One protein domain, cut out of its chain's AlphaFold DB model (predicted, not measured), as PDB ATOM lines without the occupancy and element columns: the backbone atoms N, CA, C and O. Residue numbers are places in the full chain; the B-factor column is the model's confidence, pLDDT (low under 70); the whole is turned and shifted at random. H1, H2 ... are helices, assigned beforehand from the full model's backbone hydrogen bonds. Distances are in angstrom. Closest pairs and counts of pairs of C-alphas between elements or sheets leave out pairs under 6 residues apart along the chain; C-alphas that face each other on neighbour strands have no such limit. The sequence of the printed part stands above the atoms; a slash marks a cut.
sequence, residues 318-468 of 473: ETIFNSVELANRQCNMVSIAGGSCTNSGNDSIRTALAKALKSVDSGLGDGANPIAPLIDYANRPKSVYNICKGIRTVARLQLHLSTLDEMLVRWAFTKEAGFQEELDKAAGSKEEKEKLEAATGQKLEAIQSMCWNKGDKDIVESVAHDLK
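AT A GLANCE: This is residues 318 to 468 of the 473 residues of an uncharacterized protein of Bradyrhizobium sp. AT1 (UniProt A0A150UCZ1). The longest helix, H6, makes a helical hairpin with H7 in the middle of a flat, all-helix domain, and smaller helices pack around this pair. Toward one end of the long axis are H1, H2, H4 and, farther out, the short H3; toward the other H8, H9 and H10 form a cluster; the short H5 packs on the first residues of H6, and H11 runs off to one side from H7. The printed part has 151 residues with eleven named helices, H1 to H11 in order along the chain, and no named strand. The whole is compact, with a radius of gyration of the C-alphas of 15.9 A and spans of 53 by 40 by 21 A.

IN THESE COORDINATES: Find C-alpha 383 at (24.592, 84.849, -16.068); from there H6, residues 383 to 398, runs 20.0 A to C-alpha 398 at (39.395, 85.707, -2.657). H7, residues 403 to 416, is also 20.0 A long. Before H6 look for H1 at residues 318 to 321, H2 at 324 to 330, H3 at 333 to 337, H4 at 349 to 357, 12.0 A long, and H5 at 372 to 375. After H7 come H8, residues 419 to 428, 14.5 A, H9, residues 430 to 440, 15.3 A, and H10, residues 444 to 450, 10.0 A. H11, residues 454 to 466, runs 18.0 A and ends at C-alpha 466, (23.466, 71.492, 17.004).

HOW THE PARTS SIT: Start at the hub, H6, which touches five other helices. It forms a hairpin with H7, opposite ways at a shallow tilt of 34.6 degrees, only just short of steep; their closest C-alphas, of Ala 395 and Glu 406, are 5.6 A apart. H4 touches H6 at a steep tilt of 66 degrees, opposite ways, closest at the C-alphas of Leu 357 and Gly 390, 6.3 A. H10 touches residues 385 to 392 of H6, the same way at a shallow tilt of 27 degrees, with the C-alphas of Lys 389 and Met 450 closest at 5.3 A. H5 touches residues 383 to 384 of H6, closest at the C-alphas of Leu 374 and Val 384, 5.8 A. H9 and H6 only just touch, and only at their ends, with 3 pairs of C-alphas within 8 A; the closest are those of Tyr 385 and Thr 440, 6.7 A. Farther out, H1 touches residues 408 to 412 of H7, with the C-alphas of Ile 320 and Val 409 closest at 6.6 A. H2 touches H4 at a shallow tilt of 20 degrees, the same way, closest at the C-alphas of Ala 327 and Ile 349, 5.1 A. H3 is close to H2 but not clearly touching, with the C-alphas of Arg 329 and Ile 336 closest at 7.5 A. H8 and H9 touch only at the corner, closest at the C-alphas of Ala 426 and Lys 433, 4.2 A. H8 touches H10, opposite ways at a tilt of 36 degrees, only just steep, closest at the C-alphas of Leu 423 and Gln 448, 7.2 A. Residues 456 to 460 of H11 touch residues 404 to 408 of H7, about perpendicular at 73 degrees, closest at the C-alphas of Met 407 and Asp 456, 6.2 A. Every O i to N i+4 pair is within hydrogen-bond range in H3, H4 and H6 to H11; H2 has 1 of 3, beside 3 of 4 O i to N i+3 pairs, and H1 and H5 are too short for an i+4 pair.

THE WHOLE: The two C-alphas farthest apart are those of Gly 338 and Glu 431, at 53.6 A. The printed part has no cut. The links from H3 to H4, 11 residues, and from H4 to H5, 14 residues, are long. The mean pLDDT of the printed part is 82.4; look for values under 70 at residues 342 to 346 and 362 to 382.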
ATOM      1  N   GLU A 318      20.977  89.059   6.090       87.81
ATOM      2  CA  GLU A 318      21.541  90.297   6.635       87.81
ATOM      3  C   GLU A 318      22.635  90.033   7.673       87.81
ATOM      4  O   GLU A 318      23.681  90.676   7.624       87.81
ATOM      5  N   THR A 319      22.449  89.063   8.579       88.38
ATOM      6  CA  THR A 319      23.487  88.716   9.573       88.38
ATOM      7  C   THR A 319      24.778  88.217   8.923       88.38
ATOM      8  O   THR A 319      25.862  88.460   9.447       88.38
ATOM      9  N   ILE A 320      24.676  87.569   7.760       90.62
ATOM     10  CA  ILE A 320      25.833  87.099   6.992       90.62
ATOM     11  C   ILE A 320      26.483  88.271   6.258       90.62
ATOM     12  O   ILE A 320      27.690  88.486   6.377       90.62
ATOM     13  N   PHE A 321      25.699  89.065   5.526       88.00
ATOM     14  CA  PHE A 321      26.238  90.155   4.712       88.00
ATOM     15  C   PHE A 321      26.798  91.326   5.527       88.00
ATOM     16  O   PHE A 321      27.715  92.002   5.050       88.00
ATOM     17  N   ASN A 322      26.299  91.522   6.749       85.31
ATOM     18  CA  ASN A 322      26.761  92.553   7.678       85.31
ATOM     19  C   ASN A 322      27.849  92.059   8.648       85.31
ATOM     20  O   ASN A 322      28.278  92.831   9.505       85.31
ATOM     21  N   SER A 323      28.312  90.805   8.542       86.19
ATOM     22  CA  SER A 323      29.402  90.316   9.394       86.19
ATOM     23  C   SER A 323      30.704  91.054   9.077       86.19
ATOM     24  O   SER A 323      31.282  90.914   7.994       86.19
ATOM     25  N   VAL A 324      31.187  91.824  10.054       80.12
ATOM     26  CA  VAL A 324      32.448  92.572   9.969       80.12
ATOM     27  C   VAL A 324      33.634  91.610   9.894       80.12
ATOM     28  O   VAL A 324      34.571  91.820   9.130       80.12
ATOM     29  N   GLU A 325      33.587  90.514  10.645       81.56
ATOM     30  CA  GLU A 325      34.635  89.499  10.684       81.56
ATOM     31  C   GLU A 325      34.786  88.779   9.341       81.56
ATOM     32  O   GLU A 325      35.919  88.544   8.899       81.56
ATOM     33  N   LEU A 326      33.662  88.482   8.674       86.81
ATOM     34  CA  LEU A 326      33.677  88.013   7.294       86.81
ATOM     35  C   LEU A 326      34.209  89.107   6.359       86.81
ATOM     36  O   LEU A 326      35.080  88.830   5.536       86.81
ATOM     37  N   ALA A 327      33.742  90.354   6.475       82.75
ATOM     38  CA  ALA A 327      34.195  91.451   5.612       82.75
ATOM     39  C   ALA A 327      35.717  91.667   5.691       82.75
ATOM     40  O   ALA A 327      36.364  91.899   4.668       82.75
ATOM     41  N   ASN A 328      36.315  91.481   6.871       81.94
ATOM     42  CA  ASN A 328      37.762  91.548   7.093       81.94
ATOM     43  C   ASN A 328      38.562  90.497   6.314       81.94
ATOM     44  O   ASN A 328      39.783  90.597   6.211       81.94
ATOM     45  N   ARG A 329      37.897  89.499   5.728       86.75
ATOM     46  CA  ARG A 329      38.544  88.511   4.866       86.75
ATOM     47  C   ARG A 329      38.857  89.013   3.454       86.75
ATOM     48  O   ARG A 329      39.531  88.317   2.707       86.75
ATOM     49  N   GLN A 330      38.417  90.222   3.095       85.19
ATOM     50  CA  GLN A 330      38.872  90.922   1.885       85.19
ATOM     51  C   GLN A 330      40.363  91.270   1.935       85.19
ATOM     52  O   GLN A 330      41.015  91.432   0.903       85.19
ATOM     53  N   CYS A 331      40.912  91.394   3.141       84.31
ATOM     54  CA  CYS A 331      42.337  91.552   3.343       84.31
ATOM     55  C   CYS A 331      43.074  90.260   2.967       84.31
ATOM     56  O   CYS A 331      42.610  89.149   3.213       84.31
ATOM     57  N   ASN A 332      44.287  90.393   2.436       82.19
ATOM     58  CA  ASN A 332      45.144  89.225   2.264       82.19
ATOM     59  C   ASN A 332      45.500  88.614   3.642       82.19
ATOM     60  O   ASN A 332      45.590  89.326   4.645       82.19
ATOM     61  N   MET A 333      45.770  87.304   3.683       79.94
ATOM     62  CA  MET A 333      46.045  86.579   4.937       79.94
ATOM     63  C   MET A 333      47.189  87.172   5.780       79.94
ATOM     64  O   MET A 333      47.135  87.088   7.000       79.94
ATOM     65  N   VAL A 334      48.201  87.797   5.160       80.38
ATOM     66  CA  VAL A 334      49.333  88.412   5.883       80.38
ATOM     67  C   VAL A 334      48.880  89.671   6.623       80.38
ATOM     68  O   VAL A 334      49.243  89.864   7.779       80.38
ATOM     69  N   SER A 335      48.049  90.502   5.991       82.00
ATOM     70  CA  SER A 335      47.456  91.683   6.629       82.00
ATOM     71  C   SER A 335      46.496  91.312   7.759       82.00
ATOM     72  O   SER A 335      46.455  91.994   8.780       82.00
ATOM     73  N   ILE A 336      45.755  90.211   7.603       81.00
ATOM     74  CA  ILE A 336      44.900  89.677   8.668       81.00
ATOM     75  C   ILE A 336      45.756  89.185   9.840       81.00
ATOM     76  O   ILE A 336      45.511  89.578  10.978       81.00
ATOM     77  N   ALA A 337      46.772  88.363   9.563       78.88
ATOM     78  CA  ALA A 337      47.688  87.832  10.569       78.88
ATOM     79  C   ALA A 337      48.401  88.950  11.349       78.88
ATOM     80  O   ALA A 337      48.496  88.894  12.569       78.88
ATOM     81  N   GLY A 338      48.858  89.997  10.657       75.69
ATOM     82  CA  GLY A 338      49.567  91.123  11.264       75.69
ATOM     83  C   GLY A 338      48.677  92.175  11.933       75.69
ATOM     84  O   GLY A 338      49.200  93.196  12.369       75.69
ATOM     85  N   GLY A 339      47.351  91.985  11.964       74.75
ATOM     86  CA  GLY A 339      46.413  92.945  12.559       74.75
ATOM     87  C   GLY A 339      46.322  94.293  11.830       74.75
ATOM     88  O   GLY A 339      45.797  95.253  12.383       74.75
ATOM     89  N   SER A 340      46.828  94.389  10.596       76.50
ATOM     90  CA  SER A 340      46.822  95.623   9.796       76.50
ATOM     91  C   SER A 340      45.588  95.765   8.902       76.50
ATOM     92  O   SER A 340      45.452  96.751   8.180       76.50
ATOM     93  N   CYS A 341      44.676  94.792   8.949       74.88
ATOM     94  CA  CYS A 341      43.378  94.876   8.295       74.88
ATOM     95  C   CYS A 341      42.476  95.859   9.063       74.88
ATOM     96  O   CYS A 341      41.934  95.517  10.113       74.88
ATOM     97  N   THR A 342      42.349  97.097   8.577       63.56
ATOM     98  CA  THR A 342      41.522  98.133   9.210       63.56
ATOM     99  C   THR A 342      40.098  98.133   8.648       63.56
ATOM    100  O   THR A 342      39.884  98.155   7.439       63.56
ATOM    101  N   ASN A 343      39.100  98.167   9.539       59.28
ATOM    102  CA  ASN A 343      37.677  98.139   9.168       59.28
ATOM    103  C   ASN A 343      37.233  99.353   8.321       59.28
ATOM    104  O   ASN A 343      36.220  99.281   7.636       59.28
ATOM    105  N   SER A 344      37.973 100.468   8.346       52.62
ATOM    106  CA  SER A 344      37.608 101.725   7.669       52.62
ATOM    107  C   SER A 344      37.684 101.677   6.136       52.62
ATOM    108  O   SER A 344      37.302 102.650   5.492       52.62
ATOM    109  N   GLY A 345      38.196 100.587   5.554       53.97
ATOM    110  CA  GLY A 345      38.246 100.368   4.103       53.97
ATOM    111  C   GLY A 345      37.557  99.087   3.630       53.97
ATOM    112  O   GLY A 345      37.622  98.790   2.438       53.97
ATOM    113  N   ASN A 346      36.929  98.325   4.533       63.44
ATOM    114  CA  ASN A 346      36.300  97.056   4.184       63.44
ATOM    115  C   ASN A 346      34.825  97.278   3.858       63.44
ATOM    116  O   ASN A 346      34.008  97.591   4.723       63.44
ATOM    117  N   ASP A 347      34.505  97.089   2.584       72.12
ATOM    118  CA  ASP A 347      33.145  97.015   2.074       72.12
ATOM    119  C   ASP A 347      32.373  95.865   2.763       72.12
ATOM    120  O   ASP A 347      32.975  94.891   3.218       72.12
ATOM    121  N   SER A 348      31.039  95.925   2.844       82.62
ATOM    122  CA  SER A 348      30.243  94.766   3.307       82.62
ATOM    123  C   SER A 348      30.548  93.519   2.461       82.62
ATOM    124  O   SER A 348      30.945  93.654   1.301       82.62
ATOM    125  N   ILE A 349      30.302  92.299   2.965       84.56
ATOM    126  CA  ILE A 349      30.502  91.073   2.158       84.56
ATOM    127  C   ILE A 349      29.735  91.141   0.839       84.56
ATOM    128  O   ILE A 349      30.237  90.756  -0.214       84.56
ATOM    129  N   ARG A 350      28.526  91.690   0.891       82.88
ATOM    130  CA  ARG A 350      27.668  91.936  -0.266       82.88
ATOM    131  C   ARG A 350      28.343  92.828  -1.308       82.88
ATOM    132  O   ARG A 350      28.369  92.475  -2.484       82.88
ATOM    133  N   THR A 351      28.914  93.951  -0.885       80.31
ATOM    134  CA  THR A 351      29.631  94.875  -1.773       80.31
ATOM    135  C   THR A 351      30.927  94.250  -2.300       80.31
ATOM    136  O   THR A 351      31.215  94.344  -3.492       80.31
ATOM    137  N   ALA A 352      31.669  93.535  -1.450       81.69
ATOM    138  CA  ALA A 352      32.884  92.819  -1.830       81.69
ATOM    139  C   ALA A 352      32.615  91.780  -2.931       81.69
ATOM    140  O   ALA A 352      33.315  91.735  -3.945       81.69
ATOM    141  N   LEU A 353      31.554  90.984  -2.757       82.88
ATOM    142  CA  LEU A 353      31.089  90.018  -3.750       82.88
ATOM    143  C   LEU A 353      30.662  90.720  -5.039       82.88
ATOM    144  O   LEU A 353      31.115  90.325  -6.110       82.88
ATOM    145  N   ALA A 354      29.846  91.776  -4.958       80.31
ATOM    146  CA  ALA A 354      29.399  92.522  -6.135       80.31
ATOM    147  C   ALA A 354      30.579  93.034  -6.970       80.31
ATOM    148  O   ALA A 354      30.646  92.795  -8.177       80.31
ATOM    149  N   LYS A 355      31.565  93.647  -6.309       81.44
ATOM    150  CA  LYS A 355      32.779  94.168  -6.939       81.44
ATOM    151  C   LYS A 355      33.613  93.069  -7.596       81.44
ATOM    152  O   LYS A 355      34.050  93.233  -8.734       81.44
ATOM    153  N   ALA A 356      33.812  91.942  -6.914       80.75
ATOM    154  CA  ALA A 356      34.581  90.816  -7.442       80.75
ATOM    155  C   ALA A 356      33.897  90.142  -8.648       80.75
ATOM    156  O   ALA A 356      34.559  89.717  -9.602       80.75
ATOM    157  N   LEU A 357      32.562  90.083  -8.636       82.44
ATOM    158  CA  LEU A 357      31.756  89.424  -9.664       82.44
ATOM    159  C   LEU A 357      31.549  90.260 -10.930       82.44
ATOM    160  O   LEU A 357      31.083  89.723 -11.931       82.44
ATOM    161  N   LYS A 358      31.973  91.526 -10.961       79.56
ATOM    162  CA  LYS A 358      31.938  92.362 -12.175       79.56
ATOM    163  C   LYS A 358      32.630  91.744 -13.387       79.56
ATOM    164  O   LYS A 358      32.226  91.969 -14.524       79.56
ATOM    165  N   SER A 359      33.689  90.976 -13.142       74.88
ATOM    166  CA  SER A 359      34.409  90.245 -14.192       74.88
ATOM    167  C   SER A 359      33.591  89.098 -14.798       74.88
ATOM    168  O   SER A 359      33.871  88.665 -15.912       74.88
ATOM    169  N   VAL A 360      32.585  88.615 -14.067       76.31
ATOM    170  CA  VAL A 360      31.663  87.553 -14.480       76.31
ATOM    171  C   VAL A 360      30.458  88.144 -15.212       76.31
ATOM    172  O   VAL A 360      30.005  87.573 -16.203       76.31
ATOM    173  N   ASP A 361      29.958  89.293 -14.752       74.25
ATOM    174  CA  ASP A 361      28.840  90.007 -15.362       74.25
ATOM    175  C   ASP A 361      29.005  91.527 -15.171       74.25
ATOM    176  O   ASP A 361      28.893  92.048 -14.062       74.25
ATOM    177  N   SER A 362      29.243  92.252 -16.269       69.25
ATOM    178  CA  SER A 362      29.457  93.707 -16.264       69.25
ATOM    179  C   SER A 362      28.209  94.526 -15.915       69.25
ATOM    180  O   SER A 362      28.323  95.721 -15.644       69.25
ATOM    181  N   GLY A 363      27.029  93.901 -15.911       65.88
ATOM    182  CA  GLY A 363      25.778  94.490 -15.436       65.88
ATOM    183  C   GLY A 363      25.639  94.478 -13.910       65.88
ATOM    184  O   GLY A 363      24.695  95.068 -13.387       65.88
ATOM    185  N   LEU A 364      26.557  93.829 -13.185       69.12
ATOM    186  CA  LEU A 364      26.667  93.956 -11.733       69.12
ATOM    187  C   LEU A 364      27.318  95.310 -11.400       69.12
ATOM    188  O   LEU A 364      28.475  95.565 -11.734       69.12
ATOM    189  N   GLY A 365      26.568  96.213 -10.767       60.72
ATOM    190  CA  GLY A 365      27.110  97.495 -10.300       60.72
ATOM    191  C   GLY A 365      28.093  97.329  -9.129       60.72
ATOM    192  O   GLY A 365      28.140  96.278  -8.498       60.72
ATOM    193  N   ASP A 366      28.833  98.391  -8.777       59.38
ATOM    194  CA  ASP A 366      29.596  98.456  -7.504       59.38
ATOM    195  C   ASP A 366      28.681  98.523  -6.264       59.38
ATOM    196  O   ASP A 366      29.152  98.573  -5.132       59.38
ATOM    197  N   GLY A 367      27.363  98.592  -6.473       56.62
ATOM    198  CA  GLY A 367      26.366  98.765  -5.426       56.62
ATOM    199  C   GLY A 367      25.975  97.467  -4.718       56.62
ATOM    200  O   GLY A 367      26.227  96.360  -5.187       56.62
ATOM    201  N   ALA A 368      25.266  97.636  -3.602       55.06
ATOM    202  CA  ALA A 368      24.812  96.614  -2.654       55.06
ATOM    203  C   ALA A 368      23.906  95.491  -3.223       55.06
ATOM    204  O   ALA A 368      23.334  94.723  -2.454       55.06
ATOM    205  N   ASN A 369      23.719  95.365  -4.539       61.09
ATOM    206  CA  ASN A 369      22.729  94.440  -5.091       61.09
ATOM    207  C   ASN A 369      23.276  93.533  -6.203       61.09
ATOM    208  O   ASN A 369      22.815  93.597  -7.344       61.09
ATOM    209  N   PRO A 370      24.209  92.615  -5.878       60.31
ATOM    210  CA  PRO A 370      24.628  91.564  -6.809       60.31
ATOM    211  C   PRO A 370      23.508  90.557  -7.153       60.31
ATOM    212  O   PRO A 370      23.685  89.665  -7.976       60.31
ATOM    213  N   ILE A 371      22.351  90.727  -6.520       64.94
ATOM    214  CA  ILE A 371      21.173  89.866  -6.494       64.94
ATOM    215  C   ILE A 371      20.287  90.062  -7.735       64.94
ATOM    216  O   ILE A 371      19.639  89.123  -8.192       64.94
ATOM    217  N   ALA A 372      20.287  91.262  -8.330       62.19
ATOM    218  CA  ALA A 372      19.373  91.617  -9.421       62.19
ATOM    219  C   ALA A 372      19.409  90.652 -10.631       62.19
ATOM    220  O   ALA A 372      18.341  90.308 -11.136       62.19
ATOM    221  N   PRO A 373      20.572  90.137 -11.085       61.50
ATOM    222  CA  PRO A 373      20.599  89.187 -12.198       61.50
ATOM    223  C   PRO A 373      20.074  87.784 -11.861       61.50
ATOM    224  O   PRO A 373      19.752  87.047 -12.787       61.50
ATOM    225  N   LEU A 374      19.999  87.400 -10.579       63.88
ATOM    226  CA  LEU A 374      19.347  86.148 -10.172       63.88
ATOM    227  C   LEU A 374      17.822  86.261 -10.209       63.88
ATOM    228  O   LEU A 374      17.152  85.295 -10.554       63.88
ATOM    229  N   ILE A 375      17.289  87.439  -9.879       62.19
ATOM    230  CA  ILE A 375      15.851  87.731  -9.952       62.19
ATOM    231  C   ILE A 375      15.394  87.775 -11.421       62.19
ATOM    232  O   ILE A 375      14.323  87.281 -11.755       62.19
ATOM    233  N   ASP A 376      16.230  88.310 -12.315       64.69
ATOM    234  CA  ASP A 376      15.942  88.449 -13.750       64.69
ATOM    235  C   ASP A 376      16.530  87.305 -14.606       64.69
ATOM    236  O   ASP A 376      16.993  87.499 -15.735       64.69
ATOM    237  N   TYR A 377      16.553  86.080 -14.064       66.31
ATOM    238  CA  TYR A 377      17.192  84.937 -14.730       66.31
ATOM    239  C   TYR A 377      16.555  84.591 -16.086       66.31
ATOM    240  O   TYR A 377      17.237  84.083 -16.978       66.31
ATOM    241  N   ALA A 378      15.270  84.913 -16.261       62.56
ATOM    242  CA  ALA A 378      14.537  84.720 -17.509       62.56
ATOM    243  C   ALA A 378      15.093  85.581 -18.659       62.56
ATOM    244  O   ALA A 378      15.148  85.115 -19.797       62.56
ATOM    245  N   ASN A 379      15.560  86.801 -18.369       62.91
ATOM    246  CA  ASN A 379      16.131  87.709 -19.368       62.91
ATOM    247  C   ASN A 379      17.672  87.694 -19.382       62.91
ATOM    248  O   ASN A 379      18.287  88.250 -20.295       62.91
ATOM    249  N   ARG A 380      18.320  87.023 -18.413       65.88
ATOM    250  CA  ARG A 380      19.790  86.882 -18.314       65.88
ATOM    251  C   ARG A 380      20.261  85.416 -18.182       65.88
ATOM    252  O   ARG A 380      21.061  85.087 -17.309       65.88
ATOM    253  N   PRO A 381      19.854  84.527 -19.102       57.00
ATOM    254  CA  PRO A 381      20.003  83.072 -18.993       57.00
ATOM    255  C   PRO A 381      21.424  82.560 -18.677       57.00
ATOM    256  O   PRO A 381      21.627  81.726 -17.798       57.00
ATOM    257  N   LYS A 382      22.456  83.098 -19.340       59.94
ATOM    258  CA  LYS A 382      23.854  82.655 -19.160       59.94
ATOM    259  C   LYS A 382      24.546  83.238 -17.919       59.94
ATOM    260  O   LYS A 382      25.678  82.841 -17.636       59.94
ATOM    261  N   SER A 383      23.934  84.185 -17.201       71.19
ATOM    262  CA  SER A 383      24.592  84.849 -16.068       71.19
ATOM    263  C   SER A 383      24.451  84.056 -14.772       71.19
ATOM    264  O   SER A 383      25.437  83.932 -14.060       71.19
ATOM    265  N   VAL A 384      23.302  83.430 -14.493       77.44
ATOM    266  CA  VAL A 384      23.020  82.790 -13.191       77.44
ATOM    267  C   VAL A 384      24.031  81.713 -12.807       77.44
ATOM    268  O   VAL A 384      24.651  81.798 -11.749       77.44
ATOM    269  N   TYR A 385      24.254  80.724 -13.679       82.31
ATOM    270  CA  TYR A 385      25.226  79.659 -13.411       82.31
ATOM    271  C   TYR A 385      26.638  80.222 -13.190       82.31
ATOM    272  O   TYR A 385      27.344  79.822 -12.261       82.31
ATOM    273  N   ASN A 386      27.040  81.189 -14.020       83.56
ATOM    274  CA  ASN A 386      28.347  81.829 -13.927       83.56
ATOM    275  C   ASN A 386      28.482  82.687 -12.665       83.56
ATOM    276  O   ASN A 386      29.538  82.661 -12.041       83.56
ATOM    277  N   ILE A 387      27.421  83.380 -12.247       84.44
ATOM    278  CA  ILE A 387      27.357  84.158 -11.009       84.44
ATOM    279  C   ILE A 387      27.477  83.227  -9.807       84.44
ATOM    280  O   ILE A 387      28.344  83.459  -8.974       84.44
ATOM    281  N   CYS A 388      26.708  82.138  -9.734       87.50
ATOM    282  CA  CYS A 388      26.811  81.173  -8.636       87.50
ATOM    283  C   CYS A 388      28.206  80.540  -8.543       87.50
ATOM    284  O   CYS A 388      28.816  80.497  -7.472       87.50
ATOM    285  N   LYS A 389      28.766  80.126  -9.686       88.56
ATOM    286  CA  LYS A 389      30.151  79.647  -9.766       88.56
ATOM    287  C   LYS A 389      31.148  80.728  -9.333       88.56
ATOM    288  O   LYS A 389      32.120  80.436  -8.631       88.56
ATOM    289  N   GLY A 390      30.908  81.971  -9.740       88.62
ATOM    290  CA  GLY A 390      31.679  83.142  -9.352       88.62
ATOM    291  C   GLY A 390      31.652  83.355  -7.843       88.62
ATOM    292  O   GLY A 390      32.715  83.462  -7.246       88.62
ATOM    293  N   ILE A 391      30.474  83.330  -7.212       89.69
ATOM    294  CA  ILE A 391      30.298  83.500  -5.761       89.69
ATOM    295  C   ILE A 391      31.109  82.453  -5.021       89.69
ATOM    296  O   ILE A 391      31.903  82.805  -4.158       89.69
ATOM    297  N   ARG A 392      30.980  81.180  -5.407       89.94
ATOM    298  CA  ARG A 392      31.749  80.083  -4.811       89.94
ATOM    299  C   ARG A 392      33.256  80.321  -4.906       89.94
ATOM    300  O   ARG A 392      33.988  80.130  -3.936       89.94
ATOM    301  N   THR A 393      33.715  80.771  -6.070       89.19
ATOM    302  CA  THR A 393      35.130  81.067  -6.325       89.19
ATOM    303  C   THR A 393      35.611  82.255  -5.490       89.19
ATOM    304  O   THR A 393      36.657  82.168  -4.855       89.19
ATOM    305  N   VAL A 394      34.849  83.350  -5.455       89.44
ATOM    306  CA  VAL A 394      35.184  84.566  -4.706       89.44
ATOM    307  C   VAL A 394      35.162  84.292  -3.206       89.44
ATOM    308  O   VAL A 394      36.163  84.544  -2.544       89.44
ATOM    309  N   ALA A 395      34.081  83.712  -2.680       91.12
ATOM    310  CA  ALA A 395      33.938  83.354  -1.271       91.12
ATOM    311  C   ALA A 395      35.109  82.486  -0.792       91.12
ATOM    312  O   ALA A 395      35.762  82.801   0.197       91.12
ATOM    313  N   ARG A 396      35.436  81.426  -1.534       88.62
ATOM    314  CA  ARG A 396      36.475  80.484  -1.115       88.62
ATOM    315  C   ARG A 396      37.896  81.000  -1.331       88.62
ATOM    316  O   ARG A 396      38.737  80.821  -0.457       88.62
ATOM    317  N   LEU A 397      38.189  81.580  -2.500       85.75
ATOM    318  CA  LEU A 397      39.569  81.868  -2.921       85.75
ATOM    319  C   LEU A 397      39.997  83.320  -2.715       85.75
ATOM    320  O   LEU A 397      41.180  83.553  -2.490       85.75
ATOM    321  N   GLN A 398      39.076  84.282  -2.821       86.81
ATOM    322  CA  GLN A 398      39.395  85.707  -2.657       86.81
ATOM    323  C   GLN A 398      39.085  86.192  -1.243       86.81
ATOM    324  O   GLN A 398      39.897  86.882  -0.642       86.81
ATOM    325  N   LEU A 399      37.927  85.795  -0.712       87.62
ATOM    326  CA  LEU A 399      37.494  86.106   0.647       87.62
ATOM    327  C   LEU A 399      37.914  85.034   1.649       87.62
ATOM    328  O   LEU A 399      37.532  85.127   2.803       87.62
ATOM    329  N   HIS A 400      38.656  84.002   1.242       88.75
ATOM    330  CA  HIS A 400      39.215  83.006   2.158       88.75
ATOM    331  C   HIS A 400      38.198  82.470   3.193       88.75
ATOM    332  O   HIS A 400      38.494  82.387   4.386       88.75
ATOM    333  N   LEU A 401      36.965  82.173   2.767       93.06
ATOM    334  CA  LEU A 401      35.908  81.703   3.663       93.06
ATOM    335  C   LEU A 401      35.981  80.197   3.893       93.06
ATOM    336  O   LEU A 401      36.228  79.440   2.953       93.06
ATOM    337  N   SER A 402      35.718  79.754   5.126       94.25
ATOM    338  CA  SER A 402      35.530  78.331   5.421       94.25
ATOM    339  C   SER A 402      34.443  77.744   4.518       94.25
ATOM    340  O   SER A 402      33.539  78.461   4.090       94.25
ATOM    341  N   THR A 403      34.488  76.440   4.248       93.94
ATOM    342  CA  THR A 403      33.433  75.763   3.476       93.94
ATOM    343  C   THR A 403      32.039  76.046   4.043       93.94
ATOM    344  O   THR A 403      31.110  76.292   3.274       93.94
ATOM    345  N   LEU A 404      31.893  76.092   5.368       95.19
ATOM    346  CA  LEU A 404      30.611  76.365   6.006       95.19
ATOM    347  C   LEU A 404      30.154  77.826   5.840       95.19
ATOM    348  O   LEU A 404      28.994  78.063   5.510       95.19
ATOM    349  N   ASP A 405      31.047  78.810   5.987       95.56
ATOM    350  CA  ASP A 405      30.701  80.217   5.723       95.56
ATOM    351  C   ASP A 405      30.470  80.491   4.231       95.56
ATOM    352  O   ASP A 405      29.631  81.311   3.866       95.56
ATOM    353  N   GLU A 406      31.158  79.775   3.345       94.69
ATOM    354  CA  GLU A 406      30.918  79.821   1.905       94.69
ATOM    355  C   GLU A 406      29.527  79.273   1.542       94.69
ATOM    356  O   GLU A 406      28.819  79.892   0.745       94.69
ATOM    357  N   MET A 407      29.092  78.169   2.167       95.25
ATOM    358  CA  MET A 407      27.714  77.667   2.058       95.25
ATOM    359  C   MET A 407      26.698  78.704   2.553       95.25
ATOM    360  O   MET A 407      25.710  78.958   1.866       95.25
ATOM    361  N   LEU A 408      26.952  79.344   3.699       94.75
ATOM    362  CA  LEU A 408      26.074  80.381   4.255       94.75
ATOM    363  C   LEU A 408      25.970  81.606   3.347       94.75
ATOM    364  O   LEU A 408      24.872  82.111   3.129       94.75
ATOM    365  N   VAL A 409      27.077  82.068   2.765       93.12
ATOM    366  CA  VAL A 409      27.066  83.176   1.801       93.12
ATOM    367  C   VAL A 409      26.240  82.820   0.565       93.12
ATOM    368  O   VAL A 409      25.440  83.639   0.113       93.12
ATOM    369  N   ARG A 410      26.378  81.602   0.028       91.88
ATOM    370  CA  ARG A 410      25.558  81.140  -1.103       91.88
ATOM    371  C   ARG A 410      24.076  81.031  -0.749       91.88
ATOM    372  O   ARG A 410      23.231  81.460  -1.538       91.88
ATOM    373  N   TRP A 411      23.760  80.507   0.432       92.38
ATOM    374  CA  TRP A 411      22.398  80.481   0.961       92.38
ATOM    375  C   TRP A 411      21.811  81.890   1.060       92.38
ATOM    376  O   TRP A 411      20.784  82.166   0.452       92.38
ATOM    377  N   ALA A 412      22.502  82.807   1.743       91.00
ATOM    378  CA  ALA A 412      22.071  84.193   1.909       91.00
ATOM    379  C   ALA A 412      21.780  84.860   0.562       91.00
ATOM    380  O   ALA A 412      20.764  85.530   0.396       91.00
ATOM    381  N   PHE A 413      22.657  84.625  -0.413       87.94
ATOM    382  CA  PHE A 413      22.552  85.202  -1.742       87.94
ATOM    383  C   PHE A 413      21.361  84.659  -2.536       87.94
ATOM    384  O   PHE A 413      20.584  85.428  -3.098       87.94
ATOM    385  N   THR A 414      21.203  83.335  -2.590       87.94
ATOM    386  CA  THR A 414      20.086  82.695  -3.310       87.94
ATOM    387  C   THR A 414      18.740  82.996  -2.660       87.94
ATOM    388  O   THR A 414      17.746  83.170  -3.365       87.94
ATOM    389  N   LYS A 415      18.722  83.118  -1.333       87.50
ATOM    390  CA  LYS A 415      17.542  83.462  -0.552       87.50
ATOM    391  C   LYS A 415      17.090  84.899  -0.763       87.50
ATOM    392  O   LYS A 415      15.932  85.129  -1.083       87.50
ATOM    393  N   GLU A 416      17.990  85.865  -0.614       84.25
ATOM    394  CA  GLU A 416      17.642  87.276  -0.797       84.25
ATOM    395  C   GLU A 416      17.256  87.593  -2.251       84.25
ATOM    396  O   GLU A 416      16.467  88.497  -2.508       84.25
ATOM    397  N   ALA A 417      17.746  86.795  -3.205       80.00
ATOM    398  CA  ALA A 417      17.309  86.838  -4.596       80.00
ATOM    399  C   ALA A 417      15.932  86.224  -4.864       80.00
ATOM    400  O   ALA A 417      15.472  86.292  -5.999       80.00
ATOM    401  N   GLY A 418      15.320  85.526  -3.907       81.81
ATOM    402  CA  GLY A 418      14.153  84.677  -4.171       81.81
ATOM    403  C   GLY A 418      14.439  83.493  -5.111       81.81
ATOM    404  O   GLY A 418      13.538  82.730  -5.437       81.81
ATOM    405  N   PHE A 419      15.694  83.287  -5.533       85.56
ATOM    406  CA  PHE A 419      16.074  82.218  -6.461       85.56
ATOM    407  C   PHE A 419      16.020  80.834  -5.803       85.56
ATOM    408  O   PHE A 419      15.887  79.821  -6.486       85.56
ATOM    409  N   GLN A 420      16.090  80.776  -4.471       86.06
ATOM    410  CA  GLN A 420      15.935  79.526  -3.733       86.06
ATOM    411  C   GLN A 420      14.553  78.887  -3.963       86.06
ATOM    412  O   GLN A 420      14.482  77.685  -4.206       86.06
ATOM    413  N   GLU A 421      13.474  79.677  -3.973       84.69
ATOM    414  CA  GLU A 421      12.123  79.167  -4.248       84.69
ATOM    415  C   GLU A 421      12.007  78.592  -5.664       84.69
ATOM    416  O   GLU A 421      11.348  77.578  -5.882       84.69
ATOM    417  N   GLU A 422      12.677  79.215  -6.632       85.19
ATOM    418  CA  GLU A 422      12.695  78.761  -8.024       85.19
ATOM    419  C   GLU A 422      13.453  77.432  -8.170       85.19
ATOM    420  O   GLU A 422      13.000  76.534  -8.882       85.19
ATOM    421  N   LEU A 423      14.564  77.261  -7.441       87.62
ATOM    422  CA  LEU A 423      15.293  75.990  -7.379       87.62
ATOM    423  C   LEU A 423      14.453  74.874  -6.744       87.62
ATOM    424  O   LEU A 423      14.491  73.738  -7.226       87.62
ATOM    425  N   ASP A 424      13.693  75.189  -5.695       88.12
ATOM    426  CA  ASP A 424      12.820  74.231  -5.014       88.12
ATOM    427  C   ASP A 424      11.629  73.828  -5.907       88.12
ATOM    428  O   ASP A 424      11.321  72.639  -6.034       88.12
ATOM    429  N   LYS A 425      11.007  74.784  -6.616       88.94
ATOM    430  CA  LYS A 425       9.954  74.507  -7.614       88.94
ATOM    431  C   LYS A 425      10.469  73.634  -8.756       88.94
ATOM    432  O   LYS A 425       9.826  72.643  -9.099       88.94
ATOM    433  N   ALA A 426      11.635  73.960  -9.314       88.56
ATOM    434  CA  ALA A 426      12.259  73.178 -10.381       88.56
ATOM    435  C   ALA A 426      12.620  71.753  -9.925       88.56
ATOM    436  O   ALA A 426      12.554  70.815 -10.715       88.56
ATOM    437  N   ALA A 427      12.953  71.548  -8.648       88.88
ATOM    438  CA  ALA A 427      13.178  70.208  -8.105       88.88
ATOM    439  C   ALA A 427      11.882  69.378  -7.995       88.88
ATOM    440  O   ALA A 427      11.930  68.153  -8.117       88.88
ATOM    441  N   GLY A 428      10.738  70.032  -7.765       90.12
ATOM    442  CA  GLY A 428       9.429  69.389  -7.600       90.12
ATOM    443  C   GLY A 428       8.575  69.281  -8.869       90.12
ATOM    444  O   GLY A 428       7.609  68.520  -8.878       90.12
ATOM    445  N   SER A 429       8.909  70.011  -9.939       94.06
ATOM    446  CA  SER A 429       8.120  70.079 -11.176       94.06
ATOM    447  C   SER A 429       8.980  69.877 -12.419       94.06
ATOM    448  O   SER A 429       9.951  70.595 -12.650       94.06
ATOM    449  N   LYS A 430       8.574  68.930 -13.275       93.31
ATOM    450  CA  LYS A 430       9.236  68.677 -14.562       93.31
ATOM    451  C   LYS A 430       9.189  69.898 -15.487       93.31
ATOM    452  O   LYS A 430      10.170  70.177 -16.163       93.31
ATOM    453  N   GLU A 431       8.072  70.619 -15.498       91.88
ATOM    454  CA  GLU A 431       7.887  71.804 -16.342       91.88
ATOM    455  C   GLU A 431       8.814  72.949 -15.913       91.88
ATOM    456  O   GLU A 431       9.541  73.507 -16.734       91.88
ATOM    457  N   GLU A 432       8.868  73.246 -14.611       90.75
ATOM    458  CA  GLU A 432       9.759  74.286 -14.081       90.75
ATOM    459  C   GLU A 432      11.235  73.888 -14.220       90.75
ATOM    460  O   GLU A 432      12.079  74.735 -14.516       90.75
ATOM    461  N   LYS A 433      11.550  72.589 -14.094       91.25
ATOM    462  CA  LYS A 433      12.883  72.058 -14.405       91.25
ATOM    463  C   LYS A 433      13.282  72.376 -15.842       91.25
ATOM    464  O   LYS A 433      14.318  72.996 -16.054       91.25
ATOM    465  N   GLU A 434      12.475  71.971 -16.821       89.75
ATOM    466  CA  GLU A 434      12.782  72.168 -18.243       89.75
ATOM    467  C   GLU A 434      12.923  73.656 -18.590       89.75
ATOM    468  O   GLU A 434      13.839  74.037 -19.319       89.75
ATOM    469  N   LYS A 435      12.081  74.515 -18.006       86.38
ATOM    470  CA  LYS A 435      12.152  75.972 -18.170       86.38
ATOM    471  C   LYS A 435      13.454  76.559 -17.621       86.38
ATOM    472  O   LYS A 435      14.103  77.348 -18.309       86.38
ATOM    473  N   LEU A 436      13.860  76.170 -16.411       84.81
ATOM    474  CA  LEU A 436      15.092  76.661 -15.790       84.81
ATOM    475  C   LEU A 436      16.349  76.131 -16.501       84.81
ATOM    476  O   LEU A 436      17.320  76.870 -16.683       84.81
ATOM    477  N   GLU A 437      16.335  74.872 -16.940       88.44
ATOM    478  CA  GLU A 437      17.432  74.280 -17.713       88.44
ATOM    479  C   GLU A 437      17.569  74.933 -19.093       88.44
ATOM    480  O   GLU A 437      18.680  75.263 -19.515       88.44
ATOM    481  N   ALA A 438      16.448  75.187 -19.777       82.56
ATOM    482  CA  ALA A 438      16.430  75.888 -21.058       82.56
ATOM    483  C   ALA A 438      16.919  77.335 -20.925       82.56
ATOM    484  O   ALA A 438      17.680  77.802 -21.774       82.56
ATOM    485  N   ALA A 439      16.528  78.026 -19.848       77.25
ATOM    486  CA  ALA A 439      17.033  79.356 -19.547       77.25
ATOM    487  C   ALA A 439      18.545  79.294 -19.297       77.25
ATOM    488  O   ALA A 439      19.327  79.867 -20.040       77.25
ATOM    489  N   THR A 440      19.018  78.543 -18.311       77.94
ATOM    490  CA  THR A 440      20.442  78.593 -17.934       77.94
ATOM    491  C   THR A 440      21.397  77.905 -18.915       77.94
ATOM    492  O   THR A 440      22.609  78.141 -18.876       77.94
ATOM    493  N   GLY A 441      20.879  77.044 -19.794       81.81
ATOM    494  CA  GLY A 441      21.680  76.176 -20.655       81.81
ATOM    495  C   GLY A 441      22.481  75.130 -19.872       81.81
ATOM    496  O   GLY A 441      23.490  74.632 -20.371       81.81
ATOM    497  N   GLN A 442      22.085  74.843 -18.630       88.12
ATOM    498  CA  GLN A 442      22.721  73.891 -17.723       88.12
ATOM    499  C   GLN A 442      21.661  72.983 -17.109       88.12
ATOM    500  O   GLN A 442      20.509  73.376 -16.966       88.12
ATOM    501  N   LYS A 443      22.055  71.771 -16.714       91.44
ATOM    502  CA  LYS A 443      21.160  70.862 -15.986       91.44
ATOM    503  C   LYS A 443      20.877  71.384 -14.579       91.44
ATOM    504  O   LYS A 443      21.781  71.950 -13.956       91.44
ATOM    505  N   LEU A 444      19.685  71.122 -14.049       90.44
ATOM    506  CA  LEU A 444      19.263  71.558 -12.716       90.44
ATOM    507  C   LEU A 444      20.270  71.145 -11.640       90.44
ATOM    508  O   LEU A 444      20.626  71.952 -10.786       90.44
ATOM    509  N   GLU A 445      20.801  69.925 -11.723       90.94
ATOM    510  CA  GLU A 445      21.758  69.412 -10.745       90.94
ATOM    511  C   GLU A 445      23.075  70.213 -10.762       90.94
ATOM    512  O   GLU A 445      23.690  70.435  -9.718       90.94
ATOM    513  N   ALA A 446      23.496  70.705 -11.934       90.19
ATOM    514  CA  ALA A 446      24.674  71.560 -12.063       90.19
ATOM    515  C   ALA A 446      24.417  72.970 -11.506       90.19
ATOM    516  O   ALA A 446      25.291  73.533 -10.845       90.19
ATOM    517  N   ILE A 447      23.219  73.523 -11.725       88.75
ATOM    518  CA  ILE A 447      22.809  74.820 -11.163       88.75
ATOM    519  C   ILE A 447      22.763  74.729  -9.636       88.75
ATOM    520  O   ILE A 447      23.397  75.535  -8.961       88.75
ATOM    521  N   GLN A 448      22.088  73.718  -9.084       91.25
ATOM    522  CA  GLN A 448      21.993  73.487  -7.640       91.25
ATOM    523  C   GLN A 448      23.378  73.262  -7.014       91.25
ATOM    524  O   GLN A 448      23.693  73.821  -5.966       91.25
ATOM    525  N   SER A 449      24.257  72.502  -7.672       90.38
ATOM    526  CA  SER A 449      25.633  72.287  -7.200       90.38
ATOM    527  C   SER A 449      26.442  73.591  -7.079       90.38
ATOM    528  O   SER A 449      27.252  73.740  -6.160       90.38
ATOM    529  N   MET A 450      26.214  74.558  -7.975       89.50
ATOM    530  CA  MET A 450      26.914  75.849  -7.945       89.50
ATOM    531  C   MET A 450      26.236  76.879  -7.043       89.50
ATOM    532  O   MET A 450      26.931  77.618  -6.349       89.50
ATOM    533  N   CYS A 451      24.907  76.956  -7.071       89.06
ATOM    534  CA  CYS A 451      24.127  77.945  -6.338       89.06
ATOM    535  C   CYS A 451      23.844  77.450  -4.918       89.06
ATOM    536  O   CYS A 451      24.486  77.882  -3.966       89.06
ATOM    537  N   TRP A 452      22.920  76.507  -4.776       90.81
ATOM    538  CA  TRP A 452      22.478  75.962  -3.502       90.81
ATOM    539  C   TRP A 452      21.856  74.587  -3.743       90.81
ATOM    540  O   TRP A 452      21.016  74.437  -4.632       90.81
ATOM    541  N   ASN A 453      22.283  73.579  -2.983       90.81
ATOM    542  CA  ASN A 453      21.780  72.213  -3.107       90.81
ATOM    543  C   ASN A 453      21.384  71.633  -1.750       90.81
ATOM    544  O   ASN A 453      21.709  72.168  -0.691       90.81
ATOM    545  N   LYS A 454      20.707  70.484  -1.804       89.94
ATOM    546  CA  LYS A 454      20.257  69.755  -0.622       89.94
ATOM    547  C   LYS A 454      21.397  69.380   0.333       89.94
ATOM    548  O   LYS A 454      21.212  69.485   1.533       89.94
ATOM    549  N   GLY A 455      22.569  68.991  -0.172       90.69
ATOM    550  CA  GLY A 455      23.707  68.639   0.684       90.69
ATOM    551  C   GLY A 455      24.225  69.827   1.498       90.69
ATOM    552  O   GLY A 455      24.478  69.682   2.690       90.69
ATOM    553  N   ASP A 456      24.326  71.009   0.882       92.12
ATOM    554  CA  ASP A 456      24.674  72.242   1.600       92.12
ATOM    555  C   ASP A 456      23.613  72.580   2.659       92.12
ATOM    556  O   ASP A 456      23.956  72.914   3.793       92.12
ATOM    557  N   LYS A 457      22.327  72.449   2.302       91.50
ATOM    558  CA  LYS A 457      21.199  72.674   3.212       91.50
ATOM    559  C   LYS A 457      21.252  71.746   4.422       91.50
ATOM    560  O   LYS A 457      21.242  72.236   5.545       91.50
ATOM    561  N   ASP A 458      21.370  70.441   4.190       93.50
ATOM    562  CA  ASP A 458      21.394  69.420   5.238       93.50
ATOM    563  C   ASP A 458      22.562  69.671   6.217       93.50
ATOM    564  O   ASP A 458      22.388  69.577   7.433       93.50
ATOM    565  N   ILE A 459      23.740  70.059   5.707       94.75
ATOM    566  CA  ILE A 459      24.898  70.420   6.539       94.75
ATOM    567  C   ILE A 459      24.614  71.685   7.354       94.75
ATOM    568  O   ILE A 459      24.777  71.667   8.574       94.75
ATOM    569  N   VAL A 460      24.203  72.784   6.712       94.38
ATOM    570  CA  VAL A 460      23.982  74.070   7.395       94.38
ATOM    571  C   VAL A 460      22.887  73.950   8.455       94.38
ATOM    572  O   VAL A 460      23.087  74.409   9.579       94.38
ATOM    573  N   GLU A 461      21.766  73.303   8.134       93.62
ATOM    574  CA  GLU A 461      20.664  73.078   9.075       93.62
ATOM    575  C   GLU A 461      21.097  72.173  10.234       93.62
ATOM    576  O   GLU A 461      20.813  72.492  11.388       93.62
ATOM    577  N   SER A 462      21.853  71.100   9.967       94.56
ATOM    578  CA  SER A 462      22.380  70.232  11.027       94.56
ATOM    579  C   SER A 462      23.331  70.977  11.964       94.56
ATOM    580  O   SER A 462      23.258  70.786  13.180       94.56
ATOM    581  N   VAL A 463      24.228  71.816  11.432       95.38
ATOM    582  CA  VAL A 463      25.156  72.592  12.265       95.38
ATOM    583  C   VAL A 463      24.407  73.654  13.064       95.38
ATOM    584  O   VAL A 463      24.635  73.780  14.266       95.38
ATOM    585  N   ALA A 464      23.502  74.401  12.428       93.69
ATOM    586  CA  ALA A 464      22.696  75.414  13.102       93.69
ATOM    587  C   ALA A 464      21.867  74.796  14.240       93.69
ATOM    588  O   ALA A 464      21.908  75.298  15.364       93.69
ATOM    589  N   HIS A 465      21.223  73.652  13.993       93.12
ATOM    590  CA  HIS A 465      20.476  72.903  15.001       93.12
ATOM    591  C   HIS A 465      21.354  72.479  16.190       93.12
ATOM    592  O   HIS A 465      20.993  72.724  17.342       93.12
ATOM    593  N   ASP A 466      22.532  71.894  15.940       92.81
ATOM    594  CA  ASP A 466      23.466  71.492  17.004       92.81
ATOM    595  C   ASP A 466      23.958  72.692  17.839       92.81
ATOM    596  O   ASP A 466      24.220  72.560  19.037       92.81
ATOM    597  N   LEU A 467      24.036  73.875  17.224       93.19
ATOM    598  CA  LEU A 467      24.363  75.139  17.886       93.19
ATOM    599  C   LEU A 467      23.151  75.840  18.514       93.19
ATOM    600  O   LEU A 467      23.319  76.900  19.117       93.19
ATOM    601  N   LYS A 468      21.949  75.256  18.412       92.75
ATOM    602  CA  LYS A 468      20.672  75.839  18.861       92.75
ATOM    603  C   LYS A 468      20.399  77.202  18.225       92.75
ATOM    604  O   LYS A 468      20.017  78.157  18.900       92.75
TER     605      LYS A 468